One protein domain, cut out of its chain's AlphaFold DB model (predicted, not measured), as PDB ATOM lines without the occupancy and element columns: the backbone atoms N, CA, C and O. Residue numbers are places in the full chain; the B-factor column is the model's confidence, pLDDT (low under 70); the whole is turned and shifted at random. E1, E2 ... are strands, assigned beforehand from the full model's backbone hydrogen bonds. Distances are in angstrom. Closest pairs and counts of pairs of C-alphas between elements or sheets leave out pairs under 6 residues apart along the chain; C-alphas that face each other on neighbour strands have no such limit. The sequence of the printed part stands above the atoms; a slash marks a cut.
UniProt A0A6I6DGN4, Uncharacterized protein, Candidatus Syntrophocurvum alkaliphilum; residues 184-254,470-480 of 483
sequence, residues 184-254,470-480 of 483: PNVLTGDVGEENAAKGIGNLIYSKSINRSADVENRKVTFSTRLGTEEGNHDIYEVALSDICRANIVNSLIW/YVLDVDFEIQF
ATOM      1  N   PRO A 184      33.976 -38.041  22.257       94.12
ATOM      2  CA  PRO A 184      33.623 -38.793  23.452       94.12
ATOM      3  C   PRO A 184      32.597 -38.032  24.297       94.12
ATOM      4  O   PRO A 184      32.313 -36.859  24.061       94.12
ATOM      5  N   ASN A 185      32.075 -38.705  25.311       94.12
ATOM      6  CA  ASN A 185      31.377 -38.090  26.432       94.12
ATOM      7  C   ASN A 185      32.294 -38.056  27.663       94.12
ATOM      8  O   ASN A 185      33.207 -38.880  27.787       94.12
ATOM      9  N   VAL A 186      32.000 -37.153  28.597       94.81
ATOM     10  CA  VAL A 186      32.438 -37.310  29.987       94.81
ATOM     11  C   VAL A 186      31.549 -38.339  30.645       94.81
ATOM     12  O   VAL A 186      30.326 -38.275  30.521       94.81
ATOM     13  N   LEU A 187      32.181 -39.271  31.338       93.06
ATOM     14  CA  LEU A 187      31.540 -40.277  32.162       93.06
ATOM     15  C   LEU A 187      31.924 -40.018  33.618       93.06
ATOM     16  O   LEU A 187      33.079 -39.686  33.890       93.06
ATOM     17  N   THR A 188      30.985 -40.188  34.542       92.25
ATOM     18  CA  THR A 188      31.260 -40.186  35.984       92.25
ATOM     19  C   THR A 188      30.858 -41.520  36.590       92.25
ATOM     20  O   THR A 188      29.979 -42.208  36.058       92.25
ATOM     21  N   GLY A 189      31.525 -41.887  37.680       88.44
ATOM     22  CA  GLY A 189      31.312 -43.156  38.359       88.44
ATOM     23  C   GLY A 189      31.486 -43.061  39.860       88.44
ATOM     24  O   GLY A 189      32.127 -42.135  40.357       88.44
ATOM     25  N   ASP A 190      30.899 -44.020  40.567       84.31
ATOM     26  CA  ASP A 190      30.775 -44.045  42.027       84.31
ATOM     27  C   ASP A 190      31.628 -45.137  42.691       84.31
ATOM     28  O   ASP A 190      31.605 -45.294  43.909       84.31
ATOM     29  N   VAL A 191      32.417 -45.895  41.918       80.75
ATOM     30  CA  VAL A 191      33.237 -46.976  42.477       80.75
ATOM     31  C   VAL A 191      34.633 -46.503  42.844       80.75
ATOM     32  O   VAL A 191      35.084 -46.768  43.956       80.75
ATOM     33  N   GLY A 192      35.299 -45.777  41.942       80.00
ATOM     34  CA  GLY A 192      36.686 -45.354  42.161       80.00
ATOM     35  C   GLY A 192      37.683 -46.510  42.030       80.00
ATOM     36  O   GLY A 192      38.794 -46.435  42.548       80.00
ATOM     37  N   GLU A 193      37.319 -47.580  41.325       80.81
ATOM     38  CA  GLU A 193      38.177 -48.727  41.013       80.81
ATOM     39  C   GLU A 193      38.151 -48.975  39.501       80.81
ATOM     40  O   GLU A 193      37.176 -48.664  38.826       80.81
ATOM     41  N   GLU A 194      39.251 -49.485  38.954       76.94
ATOM     42  CA  GLU A 194      39.338 -49.825  37.531       76.94
ATOM     43  C   GLU A 194      38.720 -51.185  37.237       76.94
ATOM     44  O   GLU A 194      38.996 -52.163  37.927       76.94
ATOM     45  N   ASN A 195      37.986 -51.259  36.128       76.50
ATOM     46  CA  ASN A 195      37.637 -52.531  35.507       76.50
ATOM     47  C   ASN A 195      38.861 -53.167  34.799       76.50
ATOM     48  O   ASN A 195      39.944 -52.578  34.708       76.50
ATOM     49  N   ALA A 196      38.681 -54.356  34.216       77.00
ATOM     50  CA  ALA A 196      39.740 -55.074  33.495       77.00
ATOM     51  C   ALA A 196      40.374 -54.284  32.333       77.00
ATOM     52  O   ALA A 196      41.536 -54.504  32.007       77.00
ATOM     53  N   ALA A 197      39.617 -53.376  31.712       79.88
ATOM     54  CA  ALA A 197      40.061 -52.531  30.607       79.88
ATOM     55  C   ALA A 197      40.567 -51.153  31.073       79.88
ATOM     56  O   ALA A 197      40.798 -50.276  30.242       79.88
ATOM     57  N   LYS A 198      40.717 -50.933  32.387       85.88
ATOM     58  CA  LYS A 198      41.079 -49.636  32.985       85.88
ATOM     59  C   LYS A 198      40.140 -48.497  32.571       85.88
ATOM     60  O   LYS A 198      40.556 -47.348  32.440       85.88
ATOM     61  N   GLY A 199      38.870 -48.821  32.346       85.31
ATOM     62  CA  GLY A 199      37.780 -47.870  32.150       85.31
ATOM     63  C   GLY A 199      37.055 -47.547  33.454       85.31
ATOM     64  O   GLY A 199      37.488 -47.949  34.536       85.31
ATOM     65  N   ILE A 200      35.954 -46.805  33.333       84.19
ATOM     66  CA  ILE A 200      35.119 -46.442  34.478       84.19
ATOM     67  C   ILE A 200      34.570 -47.703  35.157       84.19
ATOM     68  O   ILE A 200      34.083 -48.604  34.473       84.19
ATOM     69  N   GLY A 201      34.687 -47.788  36.482       79.69
ATOM     70  CA  GLY A 201      34.268 -48.960  37.245       79.69
ATOM     71  C   GLY A 201      32.753 -49.129  37.242       79.69
ATOM     72  O   GLY A 201      32.245 -50.211  36.974       79.69
ATOM     73  N   ASN A 202      32.008 -48.057  37.485       79.94
ATOM     74  CA  ASN A 202      30.554 -48.063  37.349       79.94
ATOM     75  C   ASN A 202      30.095 -46.734  36.763       79.94
ATOM     76  O   ASN A 202      30.489 -45.680  37.247       79.94
ATOM     77  N   LEU A 203      29.292 -46.774  35.706       84.31
ATOM     78  CA  LEU A 203      28.802 -45.568  35.051       84.31
ATOM     79  C   LEU A 203      27.522 -45.094  35.741       84.31
ATOM     80  O   LEU A 203      26.512 -45.789  35.679       84.31
ATOM     81  N   ILE A 204      27.539 -43.884  36.299       84.19
ATOM     82  CA  ILE A 204      26.347 -43.272  36.916       84.19
ATOM     83  C   ILE A 204      25.790 -42.112  36.091       84.19
ATOM     84  O   ILE A 204      24.593 -41.844  36.117       84.19
ATOM     85  N   TYR A 205      26.640 -41.422  35.324       89.44
ATOM     86  CA  TYR A 205      26.209 -40.302  34.493       89.44
ATOM     87  C   TYR A 205      27.106 -40.122  33.268       89.44
ATOM     88  O   TYR A 205      28.313 -40.370  33.307       89.44
ATOM     89  N   SER A 206      26.511 -39.670  32.162       92.69
ATOM     90  CA  SER A 206      27.209 -39.380  30.910       92.69
ATOM     91  C   SER A 206      26.756 -38.039  30.352       92.69
ATOM     92  O   SER A 206      25.558 -37.765  30.284       92.69
ATOM     93  N   LYS A 207      27.707 -37.220  29.899       94.44
ATOM     94  CA  LYS A 207      27.420 -35.934  29.264       94.44
ATOM     95  C   LYS A 207      28.278 -35.703  28.033       94.44
ATOM     96  O   LYS A 207      29.484 -35.944  28.041       94.44
ATOM     97  N   SER A 208      27.661 -35.180  26.977       95.06
ATOM     98  CA  SER A 208      28.389 -34.740  25.790       95.06
ATOM     99  C   SER A 208      29.376 -33.619  26.110       95.06
ATOM    100  O   SER A 208      29.150 -32.779  26.985       95.06
ATOM    101  N   ILE A 209      30.482 -33.613  25.373       94.94
ATOM    102  CA  ILE A 209      31.594 -32.695  25.595       94.94
ATOM    103  C   ILE A 209      31.800 -31.762  24.407       94.94
ATOM    104  O   ILE A 209      31.543 -32.123  23.254       94.94
ATOM    105  N   ASN A 210      32.323 -30.571  24.688       95.06
ATOM    106  CA  ASN A 210      32.821 -29.673  23.656       95.06
ATOM    107  C   ASN A 210      34.308 -29.933  23.440       95.06
ATOM    108  O   ASN A 210      35.067 -30.057  24.397       95.06
ATOM    109  N   ARG A 211      34.731 -29.996  22.177       94.88
ATOM    110  CA  ARG A 211      36.135 -30.165  21.796       94.88
ATOM    111  C   ARG A 211      36.666 -28.860  21.220       94.88
ATOM    112  O   ARG A 211      36.084 -28.337  20.272       94.88
ATOM    113  N   SER A 212      37.790 -28.383  21.739       95.56
ATOM    114  CA  SER A 212      38.503 -27.212  21.232       95.56
ATOM    115  C   SER A 212      39.938 -27.577  20.855       95.56
ATOM    116  O   SER A 212      40.644 -28.256  21.597       95.56
ATOM    117  N   ALA A 213      40.341 -27.169  19.655       95.38
ATOM    118  CA  ALA A 213      41.659 -27.422  19.094       95.38
ATOM    119  C   ALA A 213      42.554 -26.191  19.279       95.38
ATOM    120  O   ALA A 213      42.191 -25.095  18.855       95.38
ATOM    121  N   ASP A 214      43.737 -26.391  19.852       94.75
ATOM    122  CA  ASP A 214      44.793 -25.396  20.004       94.75
ATOM    123  C   ASP A 214      46.042 -25.895  19.269       94.75
ATOM    124  O   ASP A 214      46.875 -26.644  19.785       94.75
ATOM    125  N   VAL A 215      46.121 -25.525  17.992       91.44
ATOM    126  CA  VAL A 215      47.184 -25.976  17.088       91.44
ATOM    127  C   VAL A 215      48.547 -25.414  17.495       91.44
ATOM    128  O   VAL A 215      49.547 -26.113  17.347       91.44
ATOM    129  N   GLU A 216      48.588 -24.188  18.019       91.06
ATOM    130  CA  GLU A 216      49.827 -23.512  18.418       91.06
ATOM    131  C   GLU A 216      50.494 -24.242  19.585       91.06
ATOM    132  O   GLU A 216      51.688 -24.533  19.534       91.06
ATOM    133  N   ASN A 217      49.703 -24.652  20.581       91.00
ATOM    134  CA  ASN A 217      50.197 -25.411  21.733       91.00
ATOM    135  C   ASN A 217      50.139 -26.935  21.543       91.00
ATOM    136  O   ASN A 217      50.402 -27.689  22.488       91.00
ATOM    137  N   ARG A 218      49.797 -27.391  20.327       91.50
ATOM    138  CA  ARG A 218      49.644 -28.804  19.942       91.50
ATOM    139  C   ARG A 218      48.708 -29.571  20.885       91.50
ATOM    140  O   ARG A 218      48.959 -30.722  21.236       91.50
ATOM    141  N   LYS A 219      47.634 -28.919  21.322       92.62
ATOM    142  CA  LYS A 219      46.742 -29.390  22.379       92.62
ATOM    143  C   LYS A 219      45.307 -29.476  21.882       92.62
ATOM    144  O   LYS A 219      44.845 -28.629  21.127       92.62
ATOM    145  N   VAL A 220      44.581 -30.481  22.343       94.12
ATOM    146  CA  VAL A 220      43.127 -30.541  22.226       94.12
ATOM    147  C   VAL A 220      42.522 -30.657  23.616       94.12
ATOM    148  O   VAL A 220      42.949 -31.488  24.417       94.12
ATOM    149  N   THR A 221      41.543 -29.804  23.896       95.62
ATOM    150  CA  THR A 221      40.823 -29.776  25.168       95.62
ATOM    151  C   THR A 221      39.395 -30.247  24.939       95.62
ATOM    152  O   THR A 221      38.695 -29.759  24.046       95.62
ATOM    153  N   PHE A 222      38.965 -31.199  25.754       96.31
ATOM    154  CA  PHE A 222      37.590 -31.645  25.864       96.31
ATOM    155  C   PHE A 222      37.041 -31.078  27.171       96.31
ATOM    156  O   PHE A 222      37.530 -31.443  28.233       96.31
ATOM    157  N   SER A 223      36.040 -30.207  27.091       96.06
ATOM    158  CA  SER A 223      35.493 -29.475  28.238       96.06
ATOM    159  C   SER A 223      33.974 -29.587  28.311       96.06
ATOM    160  O   SER A 223      33.281 -29.405  27.298       96.06
ATOM    161  N   THR A 224      33.434 -29.827  29.500       96.56
ATOM    162  CA  THR A 224      31.994 -29.720  29.772       96.56
ATOM    163  C   THR A 224      31.748 -29.206  31.185       96.56
ATOM    164  O   THR A 224      32.612 -29.298  32.053       96.56
ATOM    165  N   ARG A 225      30.544 -28.687  31.415       96.19
ATOM    166  CA  ARG A 225      30.056 -28.282  32.735       96.19
ATOM    167  C   ARG A 225      28.911 -29.191  33.130       96.19
ATOM    168  O   ARG A 225      27.958 -29.289  32.363       96.19
ATOM    169  N   LEU A 226      28.955 -29.791  34.312       96.38
ATOM    170  CA  LEU A 226      27.777 -30.363  34.961       96.38
ATOM    171  C   LEU A 226      27.073 -29.239  35.725       96.38
ATOM    172  O   LEU A 226      27.646 -28.661  36.652       96.38
ATOM    173  N   GLY A 227      25.874 -28.874  35.277       96.19
ATOM    174  CA  GLY A 227      25.029 -27.876  35.915       96.19
ATOM    175  C   GLY A 227      24.491 -28.338  37.270       96.19
ATOM    176  O   GLY A 227      24.757 -29.445  37.734       96.19
ATOM    177  N   THR A 228      23.704 -27.484  37.912       95.94
ATOM    178  CA  THR A 228      23.062 -27.779  39.201       95.94
ATOM    179  C   THR A 228      22.045 -28.921  39.101       95.94
ATOM    180  O   THR A 228      21.845 -29.651  40.055       95.94
ATOM    181  N   GLU A 229      21.452 -29.160  37.934       95.25
ATOM    182  CA  GLU A 229      20.472 -30.240  37.726       95.25
ATOM    183  C   GLU A 229      21.094 -31.521  37.135       95.25
ATOM    184  O   GLU A 229      20.386 -32.447  36.747       95.25
ATOM    185  N   GLU A 230      22.422 -31.582  37.010       93.50
ATOM    186  CA  GLU A 230      23.112 -32.625  36.250       93.50
ATOM    187  C   GLU A 230      24.176 -33.334  37.085       93.50
ATOM    188  O   GLU A 230      25.001 -32.697  37.742       93.50
ATOM    189  N   GLY A 231      24.200 -34.668  36.989       89.50
ATOM    190  CA  GLY A 231      25.228 -35.493  37.621       89.50
ATOM    191  C   GLY A 231      25.260 -35.376  39.145       89.50
ATOM    192  O   GLY A 231      26.343 -35.464  39.718       89.50
ATOM    193  N   ASN A 232      24.107 -35.148  39.785       92.75
ATOM    194  CA  ASN A 232      23.975 -35.008  41.239       92.75
ATOM    195  C   ASN A 232      24.112 -36.366  41.942       92.75
ATOM    196  O   ASN A 232      23.129 -36.961  42.380       92.75
ATOM    197  N   HIS A 233      25.346 -36.857  41.985       89.94
ATOM    198  CA  HIS A 233      25.747 -38.122  42.580       89.94
ATOM    199  C   HIS A 233      27.124 -37.983  43.233       89.94
ATOM    200  O   HIS A 233      27.863 -37.028  42.985       89.94
ATOM    201  N   ASP A 234      27.507 -38.987  44.009       89.75
ATOM    202  CA  ASP A 234      28.851 -39.077  44.560       89.75
ATOM    203  C   ASP A 234      29.827 -39.505  43.452       89.75
ATOM    204  O   ASP A 234      29.741 -40.608  42.912       89.75
ATOM    205  N   ILE A 235      30.746 -38.615  43.067       91.81
ATOM    206  CA  ILE A 235      31.663 -38.846  41.941       91.81
ATOM    207  C   ILE A 235      33.033 -39.275  42.473       91.81
ATOM    208  O   ILE A 235      33.820 -38.462  42.965       91.81
ATOM    209  N   TYR A 236      33.319 -40.566  42.333       91.06
ATOM    210  CA  TYR A 236      34.558 -41.232  42.744       91.06
ATOM    211  C   TYR A 236      35.588 -41.305  41.614       91.06
ATOM    212  O   TYR A 236      36.789 -41.449  41.855       91.06
ATOM    213  N   GLU A 237      35.132 -41.226  40.370       91.06
ATOM    214  CA  GLU A 237      35.974 -41.259  39.181       91.06
ATOM    215  C   GLU A 237      35.324 -40.524  38.010       91.06
ATOM    216  O   GLU A 237      34.099 -40.388  37.924       91.06
ATOM    217  N   VAL A 238      36.165 -40.063  37.087       93.25
ATOM    218  CA  VAL A 238      35.749 -39.404  35.844       93.25
ATOM    219  C   VAL A 238      36.499 -40.005  34.665       93.25
ATOM    220  O   VAL A 238      37.675 -40.340  34.782       93.25
ATOM    221  N   ALA A 239      35.858 -40.133  33.511       93.06
ATOM    222  CA  ALA A 239      36.493 -40.673  32.313       93.06
ATOM    223  C   ALA A 239      36.096 -39.911  31.050       93.06
ATOM    224  O   ALA A 239      34.982 -39.401  30.926       93.06
ATOM    225  N   LEU A 240      37.005 -39.885  30.079       94.12
ATOM    226  CA  LEU A 240      36.752 -39.412  28.723       94.12
ATOM    227  C   LEU A 240      36.357 -40.603  27.841       94.12
ATOM    228  O   LEU A 240      37.094 -40.983  26.931       94.12
ATOM    229  N   SER A 241      35.205 -41.213  28.136       91.00
ATOM    230  CA  SER A 241      34.740 -42.456  27.493       91.00
ATOM    231  C   SER A 241      35.872 -43.496  27.371       91.00
ATOM    232  O   SER A 241      36.684 -43.647  28.282       91.00
ATOM    233  N   ASP A 242      35.969 -44.164  26.224       89.19
ATOM    234  CA  ASP A 242      36.936 -45.224  25.919       89.19
ATOM    235  C   ASP A 242      38.328 -44.654  25.553       89.19
ATOM    236  O   ASP A 242      38.983 -45.112  24.618       89.19
ATOM    237  N   ILE A 243      38.769 -43.581  26.219       92.88
ATOM    238  CA  ILE A 243      40.100 -42.980  26.023       92.88
ATOM    239  C   ILE A 243      40.917 -43.101  27.302       92.88
ATOM    240  O   ILE A 243      41.981 -43.717  27.293       92.88
ATOM    241  N   CYS A 244      40.441 -42.506  28.396       92.38
ATOM    242  CA  CYS A 244      41.126 -42.528  29.684       92.38
ATOM    243  C   CYS A 244      40.153 -42.314  30.844       92.38
ATOM    244  O   CYS A 244      39.072 -41.748  30.658       92.38
ATOM    245  N   ARG A 245      40.574 -42.719  32.041       91.12
ATOM    246  CA  ARG A 245      39.905 -42.482  33.322       91.12
ATOM    247  C   ARG A 245      40.839 -41.792  34.305       91.12
ATOM    248  O   ARG A 245      42.055 -41.953  34.219       91.12
ATOM    249  N   ALA A 246      40.253 -41.106  35.272       91.00
ATOM    250  CA  ALA A 246      40.902 -40.589  36.458       91.00
ATOM    251  C   ALA A 246      40.172 -41.100  37.705       91.00
ATOM    252  O   ALA A 246      38.952 -40.963  37.815       91.00
ATOM    253  N   ASN A 247      40.926 -41.665  38.645       88.56
ATOM    254  CA  ASN A 247      40.424 -42.026  39.965       88.56
ATOM    255  C   ASN A 247      40.553 -40.814  40.888       88.56
ATOM    256  O   ASN A 247      41.656 -40.296  41.024       88.56
ATOM    257  N   ILE A 248      39.465 -40.368  41.514       87.56
ATOM    258  CA  ILE A 248      39.496 -39.229  42.441       87.56
ATOM    259  C   ILE A 248      39.877 -39.703  43.843       87.56
ATOM    260  O   ILE A 248      40.768 -39.131  44.462       87.56
ATOM    261  N   VAL A 249      39.250 -40.779  44.321       82.00
ATOM    262  CA  VAL A 249      39.373 -41.251  45.711       82.00
ATOM    263  C   VAL A 249      40.790 -41.647  46.092       82.00
ATOM    264  O   VAL A 249      41.226 -41.362  47.203       82.00
ATOM    265  N   ASN A 250      41.514 -42.286  45.176       74.50
ATOM    266  CA  ASN A 250      42.900 -42.690  45.409       74.50
ATOM    267  C   ASN A 250      43.905 -41.733  44.757       74.50
ATOM    268  O   ASN A 250      45.080 -42.080  44.641       74.50
ATOM    269  N   SER A 251      43.458 -40.561  44.292       79.19
ATOM    270  CA  SER A 251      44.363 -39.611  43.658       79.19
ATOM    271  C   SER A 251      45.333 -39.029  44.676       79.19
ATOM    272  O   SER A 251      44.928 -38.517  45.717       79.19
ATOM    273  N   LEU A 252      46.615 -38.996  44.320       73.06
ATOM    274  CA  LEU A 252      47.651 -38.320  45.103       73.06
ATOM    275  C   LEU A 252      47.449 -36.800  45.191       73.06
ATOM    276  O   LEU A 252      48.112 -36.135  45.987       73.06
ATOM    277  N   ILE A 253      46.585 -36.239  44.346       75.31
ATOM    278  CA  ILE A 253      46.342 -34.800  44.252       75.31
ATOM    279  C   ILE A 253      44.912 -34.397  44.630       75.31
ATOM    280  O   ILE A 253      44.584 -33.210  44.555       75.31
ATOM    281  N   TRP A 254      44.064 -35.350  45.028       82.19
ATOM    282  CA  TRP A 254      42.765 -35.059  45.626       82.19
ATOM    283  C   TRP A 254      42.894 -35.015  47.143       82.19
ATOM    284  O   TRP A 254      43.428 -35.933  47.759       82.19
ATOM    285  N   TYR A 470      25.935 -26.553  43.495       91.06
ATOM    286  CA  TYR A 470      27.104 -26.139  42.732       91.06
ATOM    287  C   TYR A 470      27.220 -26.824  41.368       91.06
ATOM    288  O   TYR A 470      26.560 -27.814  41.050       91.06
ATOM    289  N   VAL A 471      28.092 -26.258  40.536       95.25
ATOM    290  CA  VAL A 471      28.440 -26.775  39.208       95.25
ATOM    291  C   VAL A 471      29.812 -27.442  39.242       95.25
ATOM    292  O   VAL A 471      30.660 -27.078  40.056       95.25
ATOM    293  N   LEU A 472      30.048 -28.391  38.336       94.69
ATOM    294  CA  LEU A 472      31.351 -29.038  38.166       94.69
ATOM    295  C   LEU A 472      31.856 -28.826  36.738       94.69
ATOM    296  O   LEU A 472      31.265 -29.335  35.789       94.69
ATOM    297  N   ASP A 473      32.954 -28.090  36.588       95.12
ATOM    298  CA  ASP A 473      33.661 -27.955  35.314       95.12
ATOM    299  C   ASP A 473      34.682 -29.094  35.171       95.12
ATOM    300  O   ASP A 473      35.497 -29.327  36.068       95.12
ATOM    301  N   VAL A 474      34.616 -29.825  34.057       93.44
ATOM    302  CA  VAL A 474      35.458 -30.996  33.785       93.44
ATOM    303  C   VAL A 474      36.172 -30.814  32.454       93.44
ATOM    304  O   VAL A 474      35.525 -30.752  31.405       93.44
ATOM    305  N   ASP A 475      37.504 -30.825  32.515       93.75
ATOM    306  CA  ASP A 475      38.385 -30.690  31.360       93.75
ATOM    307  C   ASP A 475      39.348 -31.879  31.253       93.75
ATOM    308  O   ASP A 475      40.034 -32.240  32.210       93.75
ATOM    309  N   PHE A 476      39.448 -32.441  30.050       93.62
ATOM    310  CA  PHE A 476      40.491 -33.382  29.653       93.62
ATOM    311  C   PHE A 476      41.342 -32.749  28.556       93.62
ATOM    312  O   PHE A 476      40.813 -32.198  27.591       93.62
ATOM    313  N   GLU A 477      42.662 -32.863  28.664       92.19
ATOM    314  CA  GLU A 477      43.589 -32.312  27.676       92.19
ATOM    315  C   GLU A 477      44.484 -33.411  27.109       92.19
ATOM    316  O   GLU A 477      45.117 -34.155  27.857       92.19
ATOM    317  N   ILE A 478      44.580 -33.480  25.781       89.94
ATOM    318  CA  ILE A 478      45.597 -34.275  25.088       89.94
ATOM    319  C   ILE A 478      46.581 -33.295  24.463       89.94
ATOM    320  O   ILE A 478      46.192 -32.438  23.668       89.94
ATOM    321  N   GLN A 479      47.858 -33.425  24.812       88.81
ATOM    322  CA  GLN A 479      48.936 -32.639  24.222       88.81
ATOM    323  C   GLN A 479      49.827 -33.544  23.373       88.81
ATOM    324  O   GLN A 479      50.376 -34.525  23.869       88.81
ATOM    325  N   PHE A 480      49.980 -33.200  22.098       84.44
ATOM    326  CA  PHE A 480      50.843 -33.902  21.160       84.44
ATOM    327  C   PHE A 480      52.211 -33.217  21.092       84.44
ATOM    328  O   PHE A 480      52.308 -32.005  20.909       84.44
TER     329      PHE A 480
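What this domain is: This is residues 184 to 254 and 470 to 480 of the 483 residues of an uncharacterized protein of Candidatus Syntrophocurvum alkaliphilum (UniProt A0A6I6DGN4). Two sheets sit partly face to face as a sandwich with crossed strands: four short strands, E2, E1, E5 and E6, make one layer, and E3 with the two long strands E4 and E7 makes the other, whose E3 side reaches away from the middle. E2 runs on into E3 from the one layer to the other, and a long loop, residues 190 to 204, joins E1 to E2. The printed part has 82 residues with seven named strands, E1 to E7 in chain order, and no named helix; the class is all strand, though under half of the residues, 38 of 82, are in named elements. Both sheets, in the orders E2 - E1 - E5 - E6 and E3 - E4 - E7, are antiparallel throughout. The whole is compact, with a radius of gyration of the C-alphas of 12.9 A, and spans 37 by 31 by 23 A.

Where its parts are: In the larger sheet, E1 is residues 185 to 189, 13.0 A long, beginning at C-alpha 185 (31.377, -38.090, 26.432). E2 is residues 205 to 208, E5 residues 237 to 240 and E6 residues 244 to 247. In the other sheet, E3 is residues 210 to 214, 13.2 A long. E4, residues 219 to 226, measures 22.8 A from C-alpha 219 (46.742, -29.390, 22.379). E7, residues 472 to 479, measures 22.7 A and ends at C-alpha 479 (48.936, -32.639, 24.222).

How they stand to each other: In the larger sheet E1 and E5 are inner strands, antiparallel at 163 degrees, with N 187 and O 239 2.8 A apart. E1 and E2 form a hairpin, with N 186 and O 207 at 2.8 A. E5 and E6 form another, with N 246 and O 238 at 2.7 A. In the other sheet E4 is the inner strand: N 212 of E3 and O 221 are 2.8 A apart in the hairpin E3 and E4, and N 222 and O 476 of E7 are 2.8 A apart. In the sandwich, two sheets face to face, the facing parts are 9.7 A centre to centre and the strands cross at 54 degrees. The closest C-alphas of E5 and E7 are those of Leu 240 and Phe 476, 7.2 A; those of E2 and E4 are Ser 208 and Thr 224, 7.4 A. E2 runs on into E3 at 52 degrees. E3 is apart from E1, E5 and E6.

The domain as a whole: The C-alphas farthest apart, of Val 191 and Glu 216, are 37.5 A from each other. Residues 255 to 469 are not printed, and C-alphas 254 and 470 are 18.3 A apart across this cut. The link E1 to E2, 15 residues, is long. The mean pLDDT of the printed part is 89.6, and no printed residue is under 70.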